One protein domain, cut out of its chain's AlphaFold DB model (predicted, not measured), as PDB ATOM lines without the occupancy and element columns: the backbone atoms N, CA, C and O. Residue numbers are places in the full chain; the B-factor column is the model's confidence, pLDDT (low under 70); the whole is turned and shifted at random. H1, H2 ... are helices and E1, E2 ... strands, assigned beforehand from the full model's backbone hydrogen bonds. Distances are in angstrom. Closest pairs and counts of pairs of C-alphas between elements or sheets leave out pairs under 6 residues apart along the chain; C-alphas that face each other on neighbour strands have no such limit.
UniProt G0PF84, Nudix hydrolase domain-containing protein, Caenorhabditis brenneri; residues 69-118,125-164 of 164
ATOM      1  N   ALA A  69     -27.959   8.972  40.753       89.62
ATOM      2  CA  ALA A  69     -27.959  10.420  40.593       89.62
ATOM      3  C   ALA A  69     -28.460  10.854  39.212       89.62
ATOM      4  O   ALA A  69     -28.297  10.142  38.225       89.62
ATOM      5  N   VAL A  70     -28.990  12.076  39.158       92.31
ATOM      6  CA  VAL A  70     -29.403  12.777  37.941       92.31
ATOM      7  C   VAL A  70     -28.705  14.130  37.911       92.31
ATOM      8  O   VAL A  70     -28.789  14.906  38.866       92.31
ATOM      9  N   PHE A  71     -28.026  14.429  36.810       92.94
ATOM     10  CA  PHE A  71     -27.324  15.689  36.598       92.94
ATOM     11  C   PHE A  71     -27.426  16.126  35.136       92.94
ATOM     12  O   PHE A  71     -27.731  15.321  34.256       92.94
ATOM     13  N   THR A  72     -27.150  17.400  34.877       94.50
ATOM     14  CA  THR A  72     -27.055  17.970  33.529       94.50
ATOM     15  C   THR A  72     -25.668  18.552  33.295       94.50
ATOM     16  O   THR A  72     -25.027  19.045  34.224       94.50
ATOM     17  N   ILE A  73     -25.198  18.489  32.049       94.88
ATOM     18  CA  ILE A  73     -23.954  19.119  31.601       94.88
ATOM     19  C   ILE A  73     -24.328  20.190  30.565       94.88
ATOM     20  O   ILE A  73     -25.084  19.864  29.644       94.88
ATOM     21  N   PRO A  74     -23.831  21.436  30.684       94.94
ATOM     22  CA  PRO A  74     -24.013  22.454  29.651       94.94
ATOM     23  C   PRO A  74     -23.460  21.996  28.297       94.94
ATOM     24  O   PRO A  74     -22.408  21.354  28.227       94.94
ATOM     25  N   LEU A  75     -24.137  22.348  27.205       94.25
ATOM     26  CA  LEU A  75     -23.700  21.955  25.862       94.25
ATOM     27  C   LEU A  75     -22.298  22.495  25.540       94.25
ATOM     28  O   LEU A  75     -21.478  21.782  24.966       94.25
ATOM     29  N   GLU A  76     -21.987  23.709  25.986       93.69
ATOM     30  CA  GLU A  76     -20.700  24.375  25.782       93.69
ATOM     31  C   GLU A  76     -19.538  23.619  26.452       93.69
ATOM     32  O   GLU A  76     -18.437  23.536  25.899       93.69
ATOM     33  N   GLU A  77     -19.777  23.030  27.628       94.06
ATOM     34  CA  GLU A  77     -18.809  22.163  28.314       94.06
ATOM     35  C   GLU A  77     -18.634  20.845  27.548       94.06
ATOM     36  O   GLU A  77     -17.504  20.397  27.345       94.06
ATOM     37  N   LEU A  78     -19.716  20.246  27.034       94.62
ATOM     38  CA  LEU A  78     -19.626  19.030  26.214       94.62
ATOM     39  C   LEU A  78     -18.821  19.249  24.930       94.62
ATOM     40  O   LEU A  78     -18.047  18.373  24.543       94.62
ATOM     41  N   TYR A  79     -18.964  20.404  24.279       92.38
ATOM     42  CA  TYR A  79     -18.173  20.730  23.089       92.38
ATOM     43  C   TYR A  79     -16.686  20.859  23.425       92.38
ATOM     44  O   TYR A  79     -15.838  20.338  22.705       92.38
ATOM     45  N   ARG A  80     -16.363  21.512  24.545       90.94
ATOM     46  CA  ARG A  80     -14.983  21.758  24.982       90.94
ATOM     47  C   ARG A  80     -14.271  20.501  25.483       90.94
ATOM     48  O   ARG A  80     -13.065  20.364  25.293       90.94
ATOM     49  N   THR A  81     -15.000  19.606  26.143       91.31
ATOM     50  CA  THR A  81     -14.448  18.420  26.824       91.31
ATOM     51  C   THR A  81     -14.508  17.150  25.981       91.31
ATOM     52  O   THR A  81     -14.105  16.074  26.436       91.31
ATOM     53  N   ALA A  82     -14.990  17.253  24.741       91.31
ATOM     54  CA  ALA A  82     -15.035  16.142  23.813       91.31
ATOM     55  C   ALA A  82     -13.625  15.652  23.454       91.31
ATOM     56  O   ALA A  82     -12.763  16.378  22.955       91.31
ATOM     57  N   GLY A  83     -13.408  14.364  23.676       90.44
ATOM     58  CA  GLY A  83     -12.157  13.676  23.420       90.44
ATOM     59  C   GLY A  83     -12.370  12.300  22.807       90.44
ATOM     60  O   GLY A  83     -13.480  11.880  22.478       90.44
ATOM     61  N   LEU A  84     -11.262  11.580  22.651       88.44
ATOM     62  CA  LEU A  84     -11.237  10.214  22.146       88.44
ATOM     63  C   LEU A  84     -10.484   9.314  23.115       88.44
ATOM     64  O   LEU A  84      -9.346   9.604  23.484       88.44
ATOM     65  N   THR A  85     -11.064   8.159  23.425       86.31
ATOM     66  CA  THR A  85     -10.379   7.092  24.156       86.31
ATOM     67  C   THR A  85     -10.141   5.893  23.249       86.31
ATOM     68  O   THR A  85     -11.049   5.400  22.576       86.31
ATOM     69  N   LYS A  86      -8.895   5.407  23.240       85.56
ATOM     70  CA  LYS A  86      -8.482   4.207  22.506       85.56
ATOM     71  C   LYS A  86      -8.641   2.980  23.395       85.56
ATOM     72  O   LYS A  86      -7.991   2.863  24.428       85.56
ATOM     73  N   PHE A  87      -9.437   2.028  22.943       80.50
ATOM     74  CA  PHE A  87      -9.615   0.729  23.569       80.50
ATOM     75  C   PHE A  87      -8.812  -0.309  22.798       80.50
ATOM     76  O   PHE A  87      -8.956  -0.466  21.586       80.50
ATOM     77  N   THR A  88      -7.945  -1.025  23.505       79.62
ATOM     78  CA  THR A  88      -7.134  -2.102  22.936       79.62
ATOM     79  C   THR A  88      -7.360  -3.369  23.741       79.62
ATOM     80  O   THR A  88      -7.188  -3.389  24.954       79.62
ATOM     81  N   SER A  89      -7.723  -4.443  23.053       75.56
ATOM     82  CA  SER A  89      -7.771  -5.795  23.602       75.56
ATOM     83  C   SER A  89      -6.971  -6.739  22.706       75.56
ATOM     84  O   SER A  89      -6.589  -6.374  21.594       75.56
ATOM     85  N   LYS A  90      -6.759  -7.986  23.145       77.31
ATOM     86  CA  LYS A  90      -6.118  -9.017  22.307       77.31
ATOM     87  C   LYS A  90      -6.877  -9.297  21.002       77.31
ATOM     88  O   LYS A  90      -6.282  -9.836  20.081       77.31
ATOM     89  N   ARG A  91      -8.180  -8.989  20.949       72.50
ATOM     90  CA  ARG A  91      -9.070  -9.348  19.834       72.50
ATOM     91  C   ARG A  91      -9.494  -8.170  18.964       72.50
ATOM     92  O   ARG A  91      -9.815  -8.404  17.813       72.50
ATOM     93  N   MET A  92      -9.522  -6.950  19.501       70.94
ATOM     94  CA  MET A  92      -9.979  -5.759  18.773       70.94
ATOM     95  C   MET A  92      -9.304  -4.490  19.275       70.94
ATOM     96  O   MET A  92      -8.987  -4.380  20.469       70.94
ATOM     97  N   LYS A  93      -9.174  -3.514  18.375       79.94
ATOM     98  CA  LYS A  93      -8.748  -2.144  18.673       79.94
ATOM     99  C   LYS A  93      -9.798  -1.176  18.149       79.94
ATOM    100  O   LYS A  93     -10.132  -1.203  16.974       79.94
ATOM    101  N   TYR A  94     -10.315  -0.305  19.003       78.69
ATOM    102  CA  TYR A  94     -11.306   0.680  18.582       78.69
ATOM    103  C   TYR A  94     -11.171   1.982  19.362       78.69
ATOM    104  O   TYR A  94     -10.620   2.002  20.460       78.69
ATOM    105  N   THR A  95     -11.664   3.075  18.792       83.81
ATOM    106  CA  THR A  95     -11.634   4.403  19.419       83.81
ATOM    107  C   THR A  95     -13.061   4.911  19.561       83.81
ATOM    108  O   THR A  95     -13.809   4.855  18.586       83.81
ATOM    109  N   LEU A  96     -13.433   5.394  20.748       88.62
ATOM    110  CA  LEU A  96     -14.756   5.971  21.011       88.62
ATOM    111  C   LEU A  96     -14.651   7.408  21.533       88.62
ATOM    112  O   LEU A  96     -13.634   7.738  22.156       88.62
ATOM    113  N   PRO A  97     -15.699   8.228  21.328       92.12
ATOM    114  CA  PRO A  97     -15.874   9.485  22.048       92.12
ATOM    115  C   PRO A  97     -15.798   9.298  23.561       92.12
ATOM    116  O   PRO A  97     -16.263   8.291  24.107       92.12
ATOM    117  N   THR A  98     -15.278  10.317  24.229       93.31
ATOM    118  CA  THR A  98     -15.408  10.520  25.672       93.31
ATOM    119  C   THR A  98     -15.656  11.989  25.960       93.31
ATOM    120  O   THR A  98     -15.148  12.840  25.239       93.31
ATOM    121  N   PHE A  99     -16.406  12.271  27.017       94.00
ATOM    122  CA  PHE A  99     -16.646  13.622  27.512       94.00
ATOM    123  C   PHE A  99     -16.312  13.625  28.996       94.00
ATOM    124  O   PHE A  99     -16.824  12.784  29.736       94.00
ATOM    125  N   ASP A 100     -15.413  14.510  29.400       93.00
ATOM    126  CA  ASP A 100     -14.898  14.617  30.764       93.00
ATOM    127  C   ASP A 100     -15.284  15.980  31.328       93.00
ATOM    128  O   ASP A 100     -14.594  16.966  31.088       93.00
ATOM    129  N   SER A 101     -16.409  16.025  32.036       92.62
ATOM    130  CA  SER A 101     -17.054  17.266  32.444       92.62
ATOM    131  C   SER A 101     -16.784  17.600  33.900       92.62
ATOM    132  O   SER A 101     -17.145  16.843  34.804       92.62
ATOM    133  N   THR A 102     -16.231  18.783  34.143       91.56
ATOM    134  CA  THR A 102     -16.126  19.351  35.497       91.56
ATOM    135  C   THR A 102     -17.243  20.343  35.793       91.56
ATOM    136  O   THR A 102     -17.528  20.612  36.957       91.56
ATOM    137  N   GLU A 103     -17.921  20.841  34.758       91.50
ATOM    138  CA  GLU A 103     -19.069  21.735  34.889       91.50
ATOM    139  C   GLU A 103     -20.367  20.936  34.719       91.50
ATOM    140  O   GLU A 103     -20.711  20.493  33.627       91.50
ATOM    141  N   PHE A 104     -21.095  20.703  35.811       91.81
ATOM    142  CA  PHE A 104     -22.384  20.007  35.783       91.81
ATOM    143  C   PHE A 104     -23.297  20.489  36.915       91.81
ATOM    144  O   PHE A 104     -22.832  20.917  37.972       91.81
ATOM    145  N   LYS A 105     -24.615  20.402  36.708       90.38
ATOM    146  CA  LYS A 105     -25.636  20.706  37.721       90.38
ATOM    147  C   LYS A 105     -26.271  19.405  38.192       90.38
ATOM    148  O   LYS A 105     -26.903  18.703  37.408       90.38
ATOM    149  N   VAL A 106     -26.147  19.094  39.479       89.75
ATOM    150  CA  VAL A 106     -26.860  17.963  40.085       89.75
ATOM    151  C   VAL A 106     -28.327  18.346  40.277       89.75
ATOM    152  O   VAL A 106     -28.631  19.359  40.905       89.75
ATOM    153  N   LEU A 107     -29.239  17.541  39.731       89.25
ATOM    154  CA  LEU A 107     -30.686  17.707  39.893       89.25
ATOM    155  C   LEU A 107     -31.207  16.870  41.060       89.25
ATOM    156  O   LEU A 107     -32.046  17.331  41.836       89.25
ATOM    157  N   ARG A 108     -30.714  15.634  41.180       86.38
ATOM    158  CA  ARG A 108     -31.057  14.674  42.234       86.38
ATOM    159  C   ARG A 108     -29.863  13.778  42.529       86.38
ATOM    160  O   ARG A 108     -29.120  13.409  41.626       86.38
ATOM    161  N   SER A 109     -29.718  13.376  43.777       81.69
ATOM    162  CA  SER A 109     -28.776  12.348  44.210       81.69
ATOM    163  C   SER A 109     -29.357  11.638  45.424       81.69
ATOM    164  O   SER A 109     -30.199  12.205  46.131       81.69
ATOM    165  N   LEU A 110     -28.933  10.396  45.666       69.38
ATOM    166  CA  LEU A 110     -29.271   9.717  46.915       69.38
ATOM    167  C   LEU A 110     -28.870  10.597  48.110       69.38
ATOM    168  O   LEU A 110     -27.767  11.160  48.096       69.38
ATOM    169  N   PRO A 111     -29.727  10.728  49.141       57.44
ATOM    170  CA  PRO A 111     -29.365  11.462  50.338       57.44
ATOM    171  C   PRO A 111     -28.087  10.862  50.920       57.44
ATOM    172  O   PRO A 111     -28.051   9.684  51.282       57.44
ATOM    173  N   SER A 112     -27.037  11.675  51.040       50.66
ATOM    174  CA  SER A 112     -25.981  11.359  51.997       50.66
ATOM    175  C   SER A 112     -26.645  11.208  53.367       50.66
ATOM    176  O   SER A 112     -27.526  11.994  53.724       50.66
ATOM    177  N   LEU A 113     -26.185  10.258  54.180       44.22
ATOM    178  CA  LEU A 113     -26.509  10.164  55.612       44.22
ATOM    179  C   LEU A 113     -26.039  11.397  56.429       44.22
ATOM    180  O   LEU A 113     -25.941  11.333  57.652       44.22
ATOM    181  N   SER A 114     -25.764  12.537  55.793       37.59
ATOM    182  CA  SER A 114     -25.437  13.810  56.424       37.59
ATOM    183  C   SER A 114     -26.302  14.941  55.860       37.59
ATOM    184  O   SER A 114     -26.213  15.306  54.690       37.59
ATOM    185  N   ASN A 115     -27.129  15.479  56.750       37.06
ATOM    186  CA  ASN A 115     -28.086  16.571  56.603       37.06
ATOM    187  C   ASN A 115     -27.659  17.751  55.706       37.06
ATOM    188  O   ASN A 115     -26.570  18.291  55.866       37.06
ATOM    189  N   ASN A 116     -28.621  18.217  54.899       43.62
ATOM    190  CA  ASN A 116     -28.817  19.589  54.408       43.62
ATOM    191  C   ASN A 116     -27.569  20.404  54.018       43.62
ATOM    192  O   ASN A 116     -26.953  21.056  54.855       43.62
ATOM    193  N   SER A 117     -27.362  20.599  52.718       38.81
ATOM    194  CA  SER A 117     -27.590  21.903  52.070       38.81
ATOM    195  C   SER A 117     -27.183  21.830  50.603       38.81
ATOM    196  O   SER A 117     -26.118  21.346  50.243       38.81
ATOM    197  N   PHE A 118     -28.073  22.313  49.745       49.56
ATOM    198  CA  PHE A 118     -27.838  22.505  48.325       49.56
ATOM    199  C   PHE A 118     -26.819  23.647  48.152       49.56
ATOM    200  O   PHE A 118     -27.204  24.798  47.998       49.56
ATOM    201  N   GLU A 125     -16.019  14.000  52.070       41.16
ATOM    202  CA  GLU A 125     -15.632  12.582  51.912       41.16
ATOM    203  C   GLU A 125     -16.812  11.584  51.784       41.16
ATOM    204  O   GLU A 125     -16.591  10.379  51.728       41.16
ATOM    205  N   ASN A 126     -18.054  12.073  51.686       44.03
ATOM    206  CA  ASN A 126     -19.288  11.290  51.560       44.03
ATOM    207  C   ASN A 126     -20.130  11.653  50.314       44.03
ATOM    208  O   ASN A 126     -21.305  11.289  50.238       44.03
ATOM    209  N   GLU A 127     -19.571  12.366  49.330       51.03
ATOM    210  CA  GLU A 127     -20.241  12.625  48.049       51.03
ATOM    211  C   GLU A 127     -19.987  11.487  47.045       51.03
ATOM    212  O   GLU A 127     -18.864  11.246  46.608       51.03
ATOM    213  N   TYR A 128     -21.054  10.786  46.645       57.62
ATOM    214  CA  TYR A 128     -21.004   9.691  45.660       57.62
ATOM    215  C   TYR A 128     -20.796  10.160  44.212       57.62
ATOM    216  O   TYR A 128     -20.626   9.336  43.311       57.62
ATOM    217  N   LEU A 129     -20.838  11.470  43.962       61.00
ATOM    218  CA  LEU A 129     -20.549  12.042  42.654       61.00
ATOM    219  C   LEU A 129     -19.119  12.564  42.641       61.00
ATOM    220  O   LEU A 129     -18.757  13.463  43.392       61.00
ATOM    221  N   HIS A 130     -18.305  11.995  41.755       66.69
ATOM    222  CA  HIS A 130     -16.958  12.487  41.517       66.69
ATOM    223  C   HIS A 130     -16.979  13.951  41.055       66.69
ATOM    224  O   HIS A 130     -17.890  14.391  40.354       66.69
ATOM    225  N   SER A 131     -15.915  14.687  41.378       72.69
ATOM    226  CA  SER A 131     -15.704  16.071  40.928       72.69
ATOM    227  C   SER A 131     -15.611  16.229  39.402       72.69
ATOM    228  O   SER A 131     -15.628  17.347  38.901       72.69
ATOM    229  N   ASN A 132     -15.515  15.118  38.670       85.44
ATOM    230  CA  ASN A 132     -15.597  15.042  37.218       85.44
ATOM    231  C   ASN A 132     -16.601  13.943  36.833       85.44
ATOM    232  O   ASN A 132     -16.518  12.820  37.342       85.44
ATOM    233  N   GLN A 133     -17.515  14.261  35.919       90.31
ATOM    234  CA  GLN A 133     -18.456  13.326  35.319       90.31
ATOM    235  C   GLN A 133     -17.974  12.908  33.932       90.31
ATOM    236  O   GLN A 133     -17.934  13.701  32.990       90.31
ATOM    237  N   ARG A 134     -17.646  11.619  33.796       92.81
ATOM    238  CA  ARG A 134     -17.224  11.031  32.524       92.81
ATOM    239  C   ARG A 134     -18.393  10.366  31.805       92.81
ATOM    240  O   ARG A 134     -18.893   9.336  32.258       92.81
ATOM    241  N   VAL A 135     -18.726  10.855  30.612       94.50
ATOM    242  CA  VAL A 135     -19.610  10.165  29.661       94.50
ATOM    243  C   VAL A 135     -18.752   9.374  28.674       94.50
ATOM    244  O   VAL A 135     -17.911   9.928  27.964       94.50
ATOM    245  N   TRP A 136     -18.937   8.053  28.624       93.06
ATOM    246  CA  TRP A 136     -18.121   7.139  27.816       93.06
ATOM    247  C   TRP A 136     -18.940   5.946  27.301       93.06
ATOM    248  O   TRP A 136     -20.127   5.799  27.599       93.06
ATOM    249  N   GLY A 137     -18.312   5.087  26.495       89.69
ATOM    250  CA  GLY A 137     -18.948   3.872  25.986       89.69
ATOM    251  C   GLY A 137     -20.077   4.168  24.999       89.69
ATOM    252  O   GLY A 137     -19.950   5.046  24.149       89.69
ATOM    253  N   LEU A 138     -21.173   3.410  25.088       89.81
ATOM    254  CA  LEU A 138     -22.299   3.547  24.160       89.81
ATOM    255  C   LEU A 138     -23.005   4.901  24.322       89.81
ATOM    256  O   LEU A 138     -23.331   5.525  23.320       89.81
ATOM    257  N   SER A 139     -23.152   5.393  25.556       93.44
ATOM    258  CA  SER A 139     -23.754   6.700  25.841       93.44
ATOM    259  C   SER A 139     -22.987   7.837  25.168       93.44
ATOM    260  O   SER A 139     -23.596   8.707  24.559       93.44
ATOM    261  N   ALA A 140     -21.650   7.790  25.174       93.94
ATOM    262  CA  ALA A 140     -20.843   8.784  24.468       93.94
ATOM    263  C   ALA A 140     -20.999   8.711  22.941       93.94
ATOM    264  O   ALA A 140     -20.920   9.738  22.276       93.94
ATOM    265  N   VAL A 141     -21.244   7.526  22.369       92.06
ATOM    266  CA  VAL A 141     -21.536   7.388  20.930       92.06
ATOM    267  C   VAL A 141     -22.884   8.022  20.587       92.06
ATOM    268  O   VAL A 141     -22.970   8.750  19.600       92.06
ATOM    269  N   MET A 142     -23.916   7.781  21.401       94.06
ATOM    270  CA  MET A 142     -25.231   8.408  21.215       94.06
ATOM    271  C   MET A 142     -25.143   9.930  21.375       94.06
ATOM    272  O   MET A 142     -25.661  10.668  20.542       94.06
ATOM    273  N   LEU A 143     -24.419  10.399  22.396       95.25
ATOM    274  CA  LEU A 143     -24.202  11.822  22.637       95.25
ATOM    275  C   LEU A 143     -23.442  12.482  21.481       95.25
ATOM    276  O   LEU A 143     -23.865  13.518  20.986       95.25
ATOM    277  N   HIS A 144     -22.379  11.852  20.977       93.75
ATOM    278  CA  HIS A 144     -21.653  12.323  19.796       93.75
ATOM    279  C   HIS A 144     -22.572  12.491  18.571       93.75
ATOM    280  O   HIS A 144     -22.504  13.515  17.888       93.75
ATOM    281  N   GLN A 145     -23.460  11.522  18.309       93.56
ATOM    282  CA  GLN A 145     -24.449  11.639  17.232       93.56
ATOM    283  C   GLN A 145     -25.391  12.830  17.448       93.56
ATOM    284  O   GLN A 145     -25.634  13.577  16.504       93.56
ATOM    285  N   ALA A 146     -25.891  13.022  18.674       94.62
ATOM    286  CA  ALA A 146     -26.773  14.138  19.006       94.62
ATOM    287  C   ALA A 146     -26.081  15.490  18.779       94.62
ATOM    288  O   ALA A 146     -26.600  16.324  18.047       94.62
ATOM    289  N   LEU A 147     -24.882  15.690  19.336       94.06
ATOM    290  CA  LEU A 147     -24.159  16.968  19.244       94.06
ATOM    291  C   LEU A 147     -23.798  17.331  17.794       94.06
ATOM    292  O   LEU A 147     -23.892  18.494  17.414       94.06
ATOM    293  N   THR A 148     -23.484  16.331  16.960       92.06
ATOM    294  CA  THR A 148     -23.223  16.527  15.520       92.06
ATOM    295  C   THR A 148     -24.455  17.038  14.764       92.06
ATOM    296  O   THR A 148     -24.316  17.698  13.739       92.06
ATOM    297  N   LEU A 149     -25.666  16.736  15.244       91.69
ATOM    298  CA  LEU A 149     -26.915  17.207  14.640       91.69
ATOM    299  C   LEU A 149     -27.407  18.523  15.252       91.69
ATOM    300  O   LEU A 149     -27.966  19.345  14.533       91.69
ATOM    301  N   LEU A 150     -27.215  18.713  16.559       90.94
ATOM    302  CA  LEU A 150     -27.732  19.867  17.294       90.94
ATOM    303  C   LEU A 150     -26.963  21.154  16.996       90.94
ATOM    304  O   LEU A 150     -27.582  22.199  16.815       90.94
ATOM    305  N   ASN A 151     -25.631  21.092  16.952       89.44
ATOM    306  CA  ASN A 151     -24.805  22.267  16.680       89.44
ATOM    307  C   ASN A 151     -23.497  21.876  15.961       89.44
ATOM    308  O   ASN A 151     -22.419  21.890  16.565       89.44
ATOM    309  N   PRO A 152     -23.572  21.509  14.667       86.38
ATOM    310  CA  PRO A 152     -22.405  21.068  13.896       86.38
ATOM    311  C   PRO A 152     -21.317  22.144  13.757       86.38
ATOM    312  O   PRO A 152     -20.152  21.815  13.531       86.38
ATOM    313  N   GLU A 153     -21.674  23.423  13.896       87.75
ATOM    314  CA  GLU A 153     -20.725  24.534  13.790       87.75
ATOM    315  C   GLU A 153     -19.805  24.639  15.010       87.75
ATOM    316  O   GLU A 153     -18.652  25.048  14.872       87.75
ATOM    317  N   GLU A 154     -20.272  24.247  16.194       86.69
ATOM    318  CA  GLU A 154     -19.460  24.245  17.417       86.69
ATOM    319  C   GLU A 154     -18.840  22.872  17.687       86.69
ATOM    320  O   GLU A 154     -17.677  22.771  18.085       86.69
ATOM    321  N   TYR A 155     -19.569  21.798  17.387       87.25
ATOM    322  CA  TYR A 155     -19.119  20.432  17.613       87.25
ATOM    323  C   TYR A 155     -18.415  19.837  16.378       87.25
ATOM    324  O   TYR A 155     -18.938  18.969  15.681       87.25
ATOM    325  N   LYS A 156     -17.177  20.280  16.114       70.75
ATOM    326  CA  LYS A 156     -16.389  19.926  14.906       70.75
ATOM    327  C   LYS A 156     -15.620  18.607  14.997       70.75
ATOM    328  O   LYS A 156     -14.519  18.461  14.461       70.75
ATOM    329  N   HIS A 157     -16.154  17.651  15.736       68.19
ATOM    330  CA  HIS A 157     -15.436  16.425  16.025       68.19
ATOM    331  C   HIS A 157     -15.728  15.359  14.968       68.19
ATOM    332  O   HIS A 157     -16.742  14.674  15.031       68.19
ATOM    333  N   ASP A 158     -14.789  15.150  14.041       60.12
ATOM    334  CA  ASP A 158     -14.787  13.998  13.129       60.12
ATOM    335  C   ASP A 158     -14.387  12.722  13.888       60.12
ATOM    336  O   ASP A 158     -13.307  12.144  13.698       60.12
ATOM    337  N   LEU A 159     -15.240  12.269  14.808       59.25
ATOM    338  CA  LEU A 159     -15.007  11.026  15.538       59.25
ATOM    339  C   LEU A 159     -15.391   9.859  14.643       59.25
ATOM    340  O   LEU A 159     -16.464   9.268  14.737       59.25
ATOM    341  N   ILE A 160     -14.467   9.495  13.758       56.44
ATOM    342  CA  ILE A 160     -14.585   8.257  13.002       56.44
ATOM    343  C   ILE A 160     -14.389   7.110  13.994       56.44
ATOM    344  O   ILE A 160     -13.259   6.733  14.322       56.44
ATOM    345  N   VAL A 161     -15.500   6.554  14.475       54.28
ATOM    346  CA  VAL A 161     -15.507   5.310  15.244       54.28
ATOM    347  C   VAL A 161     -15.002   4.205  14.322       54.28
ATOM    348  O   VAL A 161     -15.697   3.750  13.416       54.28
ATOM    349  N   LYS A 162     -13.748   3.801  14.522       52.72
ATOM    350  CA  LYS A 162     -13.116   2.717  13.768       52.72
ATOM    351  C   LYS A 162     -13.060   1.483  14.647       52.72
ATOM    352  O   LYS A 162     -12.433   1.514  15.705       52.72
ATOM    353  N   PHE A 163     -13.701   0.415  14.197       51.97
ATOM    354  CA  PHE A 163     -13.515  -0.924  14.737       51.97
ATOM    355  C   PHE A 163     -12.445  -1.615  13.878       51.97
ATOM    356  O   PHE A 163     -12.651  -1.768  12.675       51.97
ATOM    357  N   PHE A 164     -11.293  -1.947  14.469       47.78
ATOM    358  CA  PHE A 164     -10.207  -2.707  13.842       47.78
ATOM    359  C   PHE A 164     -10.052  -4.083  14.491       47.78
ATOM    360  O   PHE A 164     -10.148  -4.171  15.745       47.78
TER     361      PHE A 164
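This is residues 69 to 118 and 125 to 164 of the 164 residues of the protein "Nudix hydrolase domain-containing protein" of Caenorhabditis brenneri (UniProt G0PF84). A narrow three-stranded sheet, E2, E3 and E5, has H2 crossing over one face, with the shorter H1 on that same face. A separate two-stranded ribbon, E1 and E4, makes a second small sheet away from the long hairpin E2 and E3. The printed part has 90 residues in the order E1 H1 E2 E3 E4 E5 H2, a mixed class of two named helices and five named strands. The sheets, E2 - E3 - E5 and E1 - E4, are antiparallel. The whole is loose and flat, with a radius of gyration of the C-alphas of 15.9 A and spans of 50 by 37 by 16 A.

E1, residues 69 to 72, begins at C-alpha 69 (-27.959, 10.420, 40.593). H1 is residues 75 to 81; E2, residues 82 to 88, is 19.9 A long. E3, residues 93 to 101, is 25.2 A long. E4 is residues 105 to 109, and E5 is residues 133 to 135. H2, residues 137 to 150, is 20.2 A long and ends at C-alpha 150 (-27.732, 19.867, 17.294).

E3 pairs with E2 over residues 93 to 99, with N 85 and O 96 at 2.9 A, and with E5 over residues 99 to 101, with N 135 and O 99 at 2.8 A. H2 is on this sheet at a height of 9.7 A, over E2 and E3, only just across the strands at 62 degrees to E3 on the local plane; its closest C-alphas to E3 are those of Ala 140 and Pro 97, 5.6 A. H1 is on the same face of the sheet as H2 and touches E3; the closest C-alphas of H1 and E3 are those of Thr 81 and Phe 99, 5.3 A apart. E1 and E4 are antiparallel at 165 degrees, with N 70 and O 108 at 2.8 A. E4 is apart from E3 and H2. In H1 and H2 every O i to N i+4 pair is within hydrogen-bond range.

The C-alphas farthest apart, of Asn 115 and Phe 164, are 50.2 A apart. Residues 119 to 124 are not printed, with 16.1 A between C-alphas 118 and 125. Of the links printed whole, none is long. Residues 110 to 118, 125 to 130 and 157 to 164 have pLDDT under 70.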